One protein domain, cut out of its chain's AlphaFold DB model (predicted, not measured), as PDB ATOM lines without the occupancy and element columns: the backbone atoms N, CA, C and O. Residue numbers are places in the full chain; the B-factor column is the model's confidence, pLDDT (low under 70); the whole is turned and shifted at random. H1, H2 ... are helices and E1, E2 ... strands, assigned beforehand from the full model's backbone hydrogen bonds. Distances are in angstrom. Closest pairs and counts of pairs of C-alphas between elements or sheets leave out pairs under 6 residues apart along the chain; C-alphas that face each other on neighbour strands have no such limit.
ATOM      1  N   CYS A   6     -39.130  29.343  47.928       91.56
ATOM      2  CA  CYS A   6     -39.172  28.161  47.098       91.56
ATOM      3  C   CYS A   6     -37.956  28.117  46.175       91.56
ATOM      4  O   CYS A   6     -37.743  29.033  45.389       91.56
ATOM      5  N   LEU A   7     -37.179  27.041  46.234       93.12
ATOM      6  CA  LEU A   7     -36.152  26.728  45.248       93.12
ATOM      7  C   LEU A   7     -36.733  25.768  44.215       93.12
ATOM      8  O   LEU A   7     -37.271  24.719  44.563       93.12
ATOM      9  N   TYR A   8     -36.583  26.117  42.950       93.44
ATOM     10  CA  TYR A   8     -36.819  25.253  41.814       93.44
ATOM     11  C   TYR A   8     -35.466  24.795  41.283       93.44
ATOM     12  O   TYR A   8     -34.660  25.628  40.869       93.44
ATOM     13  N   ALA A   9     -35.218  23.492  41.305       92.25
ATOM     14  CA  ALA A   9     -34.006  22.883  40.774       92.25
ATOM     15  C   ALA A   9     -34.405  21.856  39.717       92.25
ATOM     16  O   ALA A   9     -35.070  20.874  40.025       92.25
ATOM     17  N   ASN A  10     -34.051  22.094  38.451       88.88
ATOM     18  CA  ASN A  10     -34.405  21.208  37.334       88.88
ATOM     19  C   ASN A  10     -35.921  20.900  37.218       88.88
ATOM     20  O   ASN A  10     -36.319  19.815  36.798       88.88
ATOM     21  N   GLY A  11     -36.773  21.845  37.630       85.00
ATOM     22  CA  GLY A  11     -38.231  21.679  37.674       85.00
ATOM     23  C   GLY A  11     -38.780  21.032  38.953       85.00
ATOM     24  O   GLY A  11     -39.997  21.017  39.138       85.00
ATOM     25  N   GLU A  12     -37.927  20.551  39.860       91.31
ATOM     26  CA  GLU A  12     -38.334  20.088  41.188       91.31
ATOM     27  C   GLU A  12     -38.488  21.265  42.149       91.31
ATOM     28  O   GLU A  12     -37.679  22.190  42.147       91.31
ATOM     29  N   ARG A  13     -39.536  21.233  42.976       92.06
ATOM     30  CA  ARG A  13     -39.894  22.315  43.897       92.06
ATOM     31  C   ARG A  13     -39.517  21.949  45.334       92.06
ATOM     32  O   ARG A  13     -40.043  20.985  45.885       92.06
ATOM     33  N   HIS A  14     -38.695  22.779  45.968       91.12
ATOM     34  CA  HIS A  14     -38.227  22.616  47.343       91.12
ATOM     35  C   HIS A  14     -38.567  23.854  48.178       91.12
ATOM     36  O   HIS A  14     -38.207  24.972  47.821       91.12
ATOM     37  N   LEU A  15     -39.263  23.663  49.300       90.94
ATOM     38  CA  LEU A  15     -39.649  24.744  50.209       90.94
ATOM     39  C   LEU A  15     -38.640  24.889  51.345       90.94
ATOM     40  O   LEU A  15     -38.254  23.901  51.971       90.94
ATOM     41  N   TYR A  16     -38.271  26.131  51.641       91.06
ATOM     42  CA  TYR A  16     -37.336  26.484  52.697       91.06
ATOM     43  C   TYR A  16     -37.901  27.601  53.581       91.06
ATOM     44  O   TYR A  16     -38.550  28.513  53.075       91.06
ATOM     45  N   PRO A  17     -37.597  27.581  54.890       86.31
ATOM     46  CA  PRO A  17     -38.109  28.562  55.851       86.31
ATOM     47  C   PRO A  17     -37.401  29.929  55.779       86.31
ATOM     48  O   PRO A  17     -37.702  30.836  56.557       86.31
ATOM     49  N   SER A  18     -36.368  30.053  54.937       86.94
ATOM     50  CA  SER A  18     -35.639  31.300  54.715       86.94
ATOM     51  C   SER A  18     -34.924  31.316  53.367       86.94
ATOM     52  O   SER A  18     -34.483  30.279  52.862       86.94
ATOM     53  N   ILE A  19     -34.717  32.525  52.843       86.06
ATOM     54  CA  ILE A  19     -33.874  32.797  51.668       86.06
ATOM     55  C   ILE A  19     -32.479  32.190  51.842       86.06
ATOM     56  O   ILE A  19     -31.993  31.491  50.961       86.06
ATOM     57  N   ALA A  20     -31.854  32.397  53.003       88.38
ATOM     58  CA  ALA A  20     -30.517  31.880  53.280       88.38
ATOM     59  C   ALA A  20     -30.449  30.347  53.159       88.38
ATOM     60  O   ALA A  20     -29.492  29.821  52.599       88.38
ATOM     61  N   LYS A  21     -31.480  29.628  53.628       91.25
ATOM     62  CA  LYS A  21     -31.541  28.166  53.500       91.25
ATOM     63  C   LYS A  21     -31.793  27.700  52.073       91.25
ATOM     64  O   LYS A  21     -31.210  26.701  51.668       91.25
ATOM     65  N   ALA A  22     -32.598  28.434  51.311       91.19
ATOM     66  CA  ALA A  22     -32.795  28.140  49.899       91.19
ATOM     67  C   ALA A  22     -31.502  28.344  49.085       91.19
ATOM     68  O   ALA A  22     -31.186  27.522  48.232       91.19
ATOM     69  N   HIS A  23     -30.716  29.386  49.391       89.94
ATOM     70  CA  HIS A  23     -29.397  29.615  48.780       89.94
ATOM     71  C   HIS A  23     -28.385  28.530  49.157       89.94
ATOM     72  O   HIS A  23     -27.761  27.965  48.267       89.94
ATOM     73  N   GLU A  24     -28.270  28.192  50.445       92.75
ATOM     74  CA  GLU A  24     -27.389  27.113  50.931       92.75
ATOM     75  C   GLU A  24     -27.717  25.773  50.247       92.75
ATOM     76  O   GLU A  24     -26.824  25.026  49.852       92.75
ATOM     77  N   ALA A  25     -29.004  25.475  50.051       91.44
ATOM     78  CA  ALA A  25     -29.419  24.295  49.304       91.44
ATOM     79  C   ALA A  25     -29.078  24.402  47.810       91.44
ATOM     80  O   ALA A  25     -28.594  23.432  47.227       91.44
ATOM     81  N   ALA A  26     -29.289  25.570  47.197       91.62
ATOM     82  CA  ALA A  26     -28.991  25.813  45.789       91.62
ATOM     83  C   ALA A  26     -27.514  25.568  45.444       91.62
ATOM     84  O   ALA A  26     -27.234  25.054  44.364       91.62
ATOM     85  N   GLU A  27     -26.577  25.842  46.359       90.62
ATOM     86  CA  GLU A  27     -25.145  25.559  46.164       90.62
ATOM     87  C   GLU A  27     -24.862  24.092  45.819       90.62
ATOM     88  O   GLU A  27     -24.014  23.807  44.970       90.62
ATOM     89  N   GLN A  28     -25.619  23.157  46.399       89.88
ATOM     90  CA  GLN A  28     -25.476  21.731  46.091       89.88
ATOM     91  C   GLN A  28     -25.857  21.433  44.636       89.88
ATOM     92  O   GLN A  28     -25.247  20.577  43.999       89.88
ATOM     93  N   PHE A  29     -26.822  22.173  44.091       89.06
ATOM     94  CA  PHE A  29     -27.304  22.035  42.721       89.06
ATOM     95  C   PHE A  29     -26.461  22.815  41.699       89.06
ATOM     96  O   PHE A  29     -26.368  22.400  40.541       89.06
ATOM     97  N   ILE A  30     -25.785  23.898  42.111       87.62
ATOM     98  CA  ILE A  30     -24.867  24.673  41.255       87.62
ATOM     99  C   ILE A  30     -23.776  23.764  40.672       87.62
ATOM    100  O   ILE A  30     -23.481  23.858  39.479       87.62
ATOM    101  N   CYS A  31     -23.245  22.829  41.467       83.88
ATOM    102  CA  CYS A  31     -22.263  21.835  41.022       83.88
ATOM    103  C   CYS A  31     -22.743  20.986  39.834       83.88
ATOM    104  O   CYS A  31     -21.936  20.588  38.994       83.88
ATOM    105  N   PHE A  32     -24.050  20.738  39.736       87.44
ATOM    106  CA  PHE A  32     -24.661  19.948  38.667       87.44
ATOM    107  C   PHE A  32     -25.118  20.795  37.470       87.44
ATOM    108  O   PHE A  32     -25.611  20.236  36.494       87.44
ATOM    109  N   LYS A  33     -24.934  22.125  37.520       85.12
ATOM    110  CA  LYS A  33     -25.335  23.086  36.473       85.12
ATOM    111  C   LYS A  33     -26.786  22.918  35.995       85.12
ATOM    112  O   LYS A  33     -27.068  23.043  34.804       85.12
ATOM    113  N   VAL A  34     -27.693  22.600  36.914       89.88
ATOM    114  CA  VAL A  34     -29.127  22.487  36.612       89.88
ATOM    115  C   VAL A  34     -29.788  23.865  36.526       89.88
ATOM    116  O   VAL A  34     -29.254  24.841  37.035       89.88
ATOM    117  N   ASP A  35     -30.964  23.970  35.907       90.44
ATOM    118  CA  ASP A  35     -31.736  25.220  35.971       90.44
ATOM    119  C   ASP A  35     -32.143  25.496  37.425       90.44
ATOM    120  O   ASP A  35     -32.749  24.634  38.070       90.44
ATOM    121  N   LEU A  36     -31.781  26.675  37.938       93.56
ATOM    122  CA  LEU A  36     -32.072  27.094  39.304       93.56
ATOM    123  C   LEU A  36     -32.887  28.378  39.309       93.56
ATOM    124  O   LEU A  36     -32.463  29.396  38.754       93.56
ATOM    125  N   ARG A  37     -34.022  28.344  40.012       94.25
ATOM    126  CA  ARG A  37     -34.848  29.524  40.278       94.25
ATOM    127  C   ARG A  37     -35.248  29.591  41.740       94.25
ATOM    128  O   ARG A  37     -35.594  28.581  42.333       94.25
ATOM    129  N   LEU A  38     -35.243  30.780  42.309       92.12
ATOM    130  CA  LEU A  38     -35.753  31.076  43.635       92.12
ATOM    131  C   LEU A  38     -37.010  31.922  43.506       92.12
ATOM    132  O   LEU A  38     -37.036  32.889  42.756       92.12
ATOM    133  N   GLU A  39     -38.030  31.559  44.259       91.19
ATOM    134  CA  GLU A  39     -39.245  32.332  44.461       91.19
ATOM    135  C   GLU A  39     -39.272  32.773  45.921       91.19
ATOM    136  O   GLU A  39     -39.328  31.950  46.841       91.19
ATOM    137  N   TYR A  40     -39.180  34.074  46.148       86.94
ATOM    138  CA  TYR A  40     -39.284  34.665  47.474       86.94
ATOM    139  C   TYR A  40     -40.746  34.959  47.768       86.94
ATOM    140  O   TYR A  40     -41.344  35.774  47.076       86.94
ATOM    141  N   LEU A  41     -41.326  34.306  48.776       82.00
ATOM    142  CA  LEU A  41     -42.725  34.501  49.141       82.00
ATOM    143  C   LEU A  41     -42.799  35.623  50.182       82.00
ATOM    144  O   LEU A  41     -42.438  35.430  51.345       82.00
ATOM    145  N   PHE A  42     -43.250  36.811  49.778       73.94
ATOM    146  CA  PHE A  42     -43.468  37.924  50.700       73.94
ATOM    147  C   PHE A  42     -44.942  38.011  51.092       73.94
ATOM    148  O   PHE A  42     -45.827  38.023  50.239       73.94
ATOM    149  N   GLU A  43     -45.212  38.147  52.392       65.19
ATOM    150  CA  GLU A  43     -46.583  38.246  52.919       65.19
ATOM    151  C   GLU A  43     -47.349  39.478  52.394       65.19
ATOM    152  O   GLU A  43     -48.577  39.483  52.395       65.19
ATOM    153  N   THR A  44     -46.648  40.529  51.950       59.94
ATOM    154  CA  THR A  44     -47.242  41.851  51.676       59.94
ATOM    155  C   THR A  44     -47.065  42.374  50.252       59.94
ATOM    156  O   THR A  44     -47.833  43.243  49.843       59.94
ATOM    157  N   THR A  45     -46.088  41.879  49.486       61.66
ATOM    158  CA  THR A  45     -45.719  42.441  48.168       61.66
ATOM    159  C   THR A  45     -45.790  41.443  47.012       61.66
ATOM    160  O   THR A  45     -45.539  41.828  45.874       61.66
ATOM    161  N   GLY A  46     -46.187  40.193  47.270       67.12
ATOM    162  CA  GLY A  46     -46.245  39.132  46.261       67.12
ATOM    163  C   GLY A  46     -45.001  38.245  46.273       67.12
ATOM    164  O   GLY A  46     -44.348  38.107  47.306       67.12
ATOM    165  N   ALA A  47     -44.701  37.613  45.137       73.25
ATOM    166  CA  ALA A  47     -43.533  36.753  44.986       73.25
ATOM    167  C   ALA A  47     -42.517  37.360  44.008       73.25
ATOM    168  O   ALA A  47     -42.908  37.767  42.915       73.25
ATOM    169  N   ASP A  48     -41.234  37.393  44.388       85.69
ATOM    170  CA  ASP A  48     -40.139  37.748  43.472       85.69
ATOM    171  C   ASP A  48     -39.436  36.491  42.974       85.69
ATOM    172  O   ASP A  48     -39.070  35.619  43.766       85.69
ATOM    173  N   PHE A  49     -39.174  36.439  41.670       89.00
ATOM    174  CA  PHE A  49     -38.464  35.336  41.038       89.00
ATOM    175  C   PHE A  49     -37.036  35.736  40.687       89.00
ATOM    176  O   PHE A  49     -36.776  36.800  40.129       89.00
ATOM    177  N   TRP A  50     -36.095  34.863  41.019       92.94
ATOM    178  CA  TRP A  50     -34.675  35.029  40.748       92.94
ATOM    179  C   TRP A  50     -34.145  33.768  40.084       92.94
ATOM    180  O   TRP A  50     -34.482  32.669  40.500       92.94
ATOM    181  N   ALA A  51     -33.298  33.896  39.072       92.94
ATOM    182  CA  ALA A  51     -32.633  32.777  38.416       92.94
ATOM    183  C   ALA A  51     -31.127  32.829  38.679       92.94
ATOM    184  O   ALA A  51     -30.552  33.910  38.837       92.94
ATOM    185  N   TYR A  52     -30.474  31.669  38.734       93.44
ATOM    186  CA  TYR A  52     -29.020  31.634  38.848       93.44
ATOM    187  C   TYR A  52     -28.374  31.750  37.469       93.44
ATOM    188  O   TYR A  52     -28.547  30.887  36.608       93.44
ATOM    189  N   GLU A  53     -27.598  32.809  37.252       92.75
ATOM    190  CA  GLU A  53     -26.859  32.999  36.014       92.75
ATOM    191  C   GLU A  53     -25.436  32.448  36.154       92.75
ATOM    192  O   GLU A  53     -24.558  33.062  36.763       92.75
ATOM    193  N   TYR A  54     -25.190  31.289  35.546       90.12
ATOM    194  CA  TYR A  54     -23.911  30.581  35.647       90.12
ATOM    195  C   TYR A  54     -22.727  31.321  35.022       90.12
ATOM    196  O   TYR A  54     -21.603  31.185  35.498       90.12
ATOM    197  N   ASN A  55     -22.960  32.110  33.971       90.62
ATOM    198  CA  ASN A  55     -21.886  32.850  33.304       90.62
ATOM    199  C   ASN A  55     -21.300  33.939  34.210       90.62
ATOM    200  O   ASN A  55     -20.096  34.181  34.187       90.62
ATOM    201  N   GLN A  56     -22.150  34.576  35.015       90.69
ATOM    202  CA  GLN A  56     -21.760  35.620  35.961       90.69
ATOM    203  C   GLN A  56     -21.700  35.129  37.412       90.69
ATOM    204  O   GLN A  56     -21.393  35.919  38.305       90.69
ATOM    205  N   ASN A  57     -21.969  33.840  37.646       90.25
ATOM    206  CA  ASN A  57     -21.960  33.185  38.953       90.25
ATOM    207  C   ASN A  57     -22.780  33.953  40.007       90.25
ATOM    208  O   ASN A  57     -22.336  34.152  41.142       90.25
ATOM    209  N   LYS A  58     -23.959  34.450  39.612       92.19
ATOM    210  CA  LYS A  58     -24.785  35.341  40.436       92.19
ATOM    211  C   LYS A  58     -26.272  35.064  40.256       92.19
ATOM    212  O   LYS A  58     -26.713  34.665  39.183       92.19
ATOM    213  N   TRP A  59     -27.050  35.362  41.289       91.06
ATOM    214  CA  TRP A  59     -28.504  35.409  41.184       91.06
ATOM    215  C   TRP A  59     -28.942  36.704  40.503       91.06
ATOM    216  O   TRP A  59     -28.458  37.785  40.850       91.06
ATOM    217  N   VAL A  60     -29.860  36.597  39.546       91.88
ATOM    218  CA  VAL A  60     -30.459  37.732  38.834       91.88
ATOM    219  C   VAL A  60     -31.983  37.679  38.934       91.88
ATOM    220  O   VAL A  60     -32.532  36.579  38.929       91.88
ATOM    221  N   PRO A  61     -32.680  38.824  39.017       90.56
ATOM    222  CA  PRO A  61     -34.136  38.856  38.887       90.56
ATOM    223  C   PRO A  61     -34.569  38.277  37.532       90.56
ATOM    224  O   PRO A  61     -33.910  38.551  36.524       90.56
ATOM    225  N   SER A  62     -35.645  37.487  37.517       81.81
ATOM    226  CA  SER A  62     -36.199  36.841  36.316       81.81
ATOM    227  C   SER A  62     -37.599  37.326  35.976       81.81
ATOM    228  O   SER A  62     -38.331  37.754  36.889       81.81
TER     229      SER A  62
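Overview. This is residues 6 to 62 of the 62 residues of an uncharacterized protein of Pseudoalteromonas espejiana (UniProt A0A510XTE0). A strongly twisted sheet of five strands forms a wall with one helix, H1, packed along one of its faces, over E1 and E3, and no named helix on the other. The longest strands, E3 and E4, form a hairpin that runs along the longest axis, while the short hairpin of E1 and E2 makes one side of the sheet and E5 the opposite edge. The printed part has 57 residues with one named helix and five named strands, in the order E1, E2, H1, E3, E4, E5; across the sheet the order is E2, E1, E3, E4, E5, all antiparallel. The class is mixed, helices and strands, and the whole is compact, with a radius of gyration of the C-alphas of 10.8 A and spans of 33 by 19 by 19 A.

Along the chain. E1, residues 6 to 9, begins at C-alpha 6 (-39.172, 28.161, 47.098) and is 9.7 A long. E2, residues 12 to 16, is 13.2 A long. H1, residues 19 to 30, is 16.0 A long, from C-alpha 19 at (-33.874, 32.797, 51.668). E3, residues 36 to 42, measures 19.4 A, and E4, residues 46 to 53, measures 22.8 A. E5, residues 58 to 61, is 10.1 A long and ends at C-alpha 61 (-34.136, 38.856, 38.887).

Arrangement. E1 and E2 are an antiparallel hairpin at 147 degrees, with N 7 and O 14 2.8 A apart. On the other side of E1 is E3, antiparallel at 171 degrees, with N 8 and O 37 2.7 A apart. H1 is on the sheet at a height over the sheet of 7.8 A, over E1 and E3. It runs along the strands, at 2 degrees to E1 on the local plane. The closest C-alphas of H1 and E1 are those of Ala 22 and Leu 7, 5.9 A apart. In H1, 6 of 8 O i to N i+4 pairs are within hydrogen-bond range. E2, H1 and E3 form a split strand-helix-strand unit, two strands running the same way with E1 between them in the sheet, and its crossover is right-handed. E3, E4 and E5 are a meander, each strand the antiparallel neighbour of the one before. Its hairpins are E3 and E4, with N 38 and O 50 2.7 A apart, and E4 and E5, with N 51 and O 60 2.8 A apart. The edge strands E2 and E5 are apart.

Size, cuts and confidence. The two C-alphas farthest apart, those of Phe 32 and Thr 44, are 34.0 A apart. The printed part has no cut, and its five links are tight. The mean pLDDT of the printed part is 87.5; residues 43 to 46 are under 70.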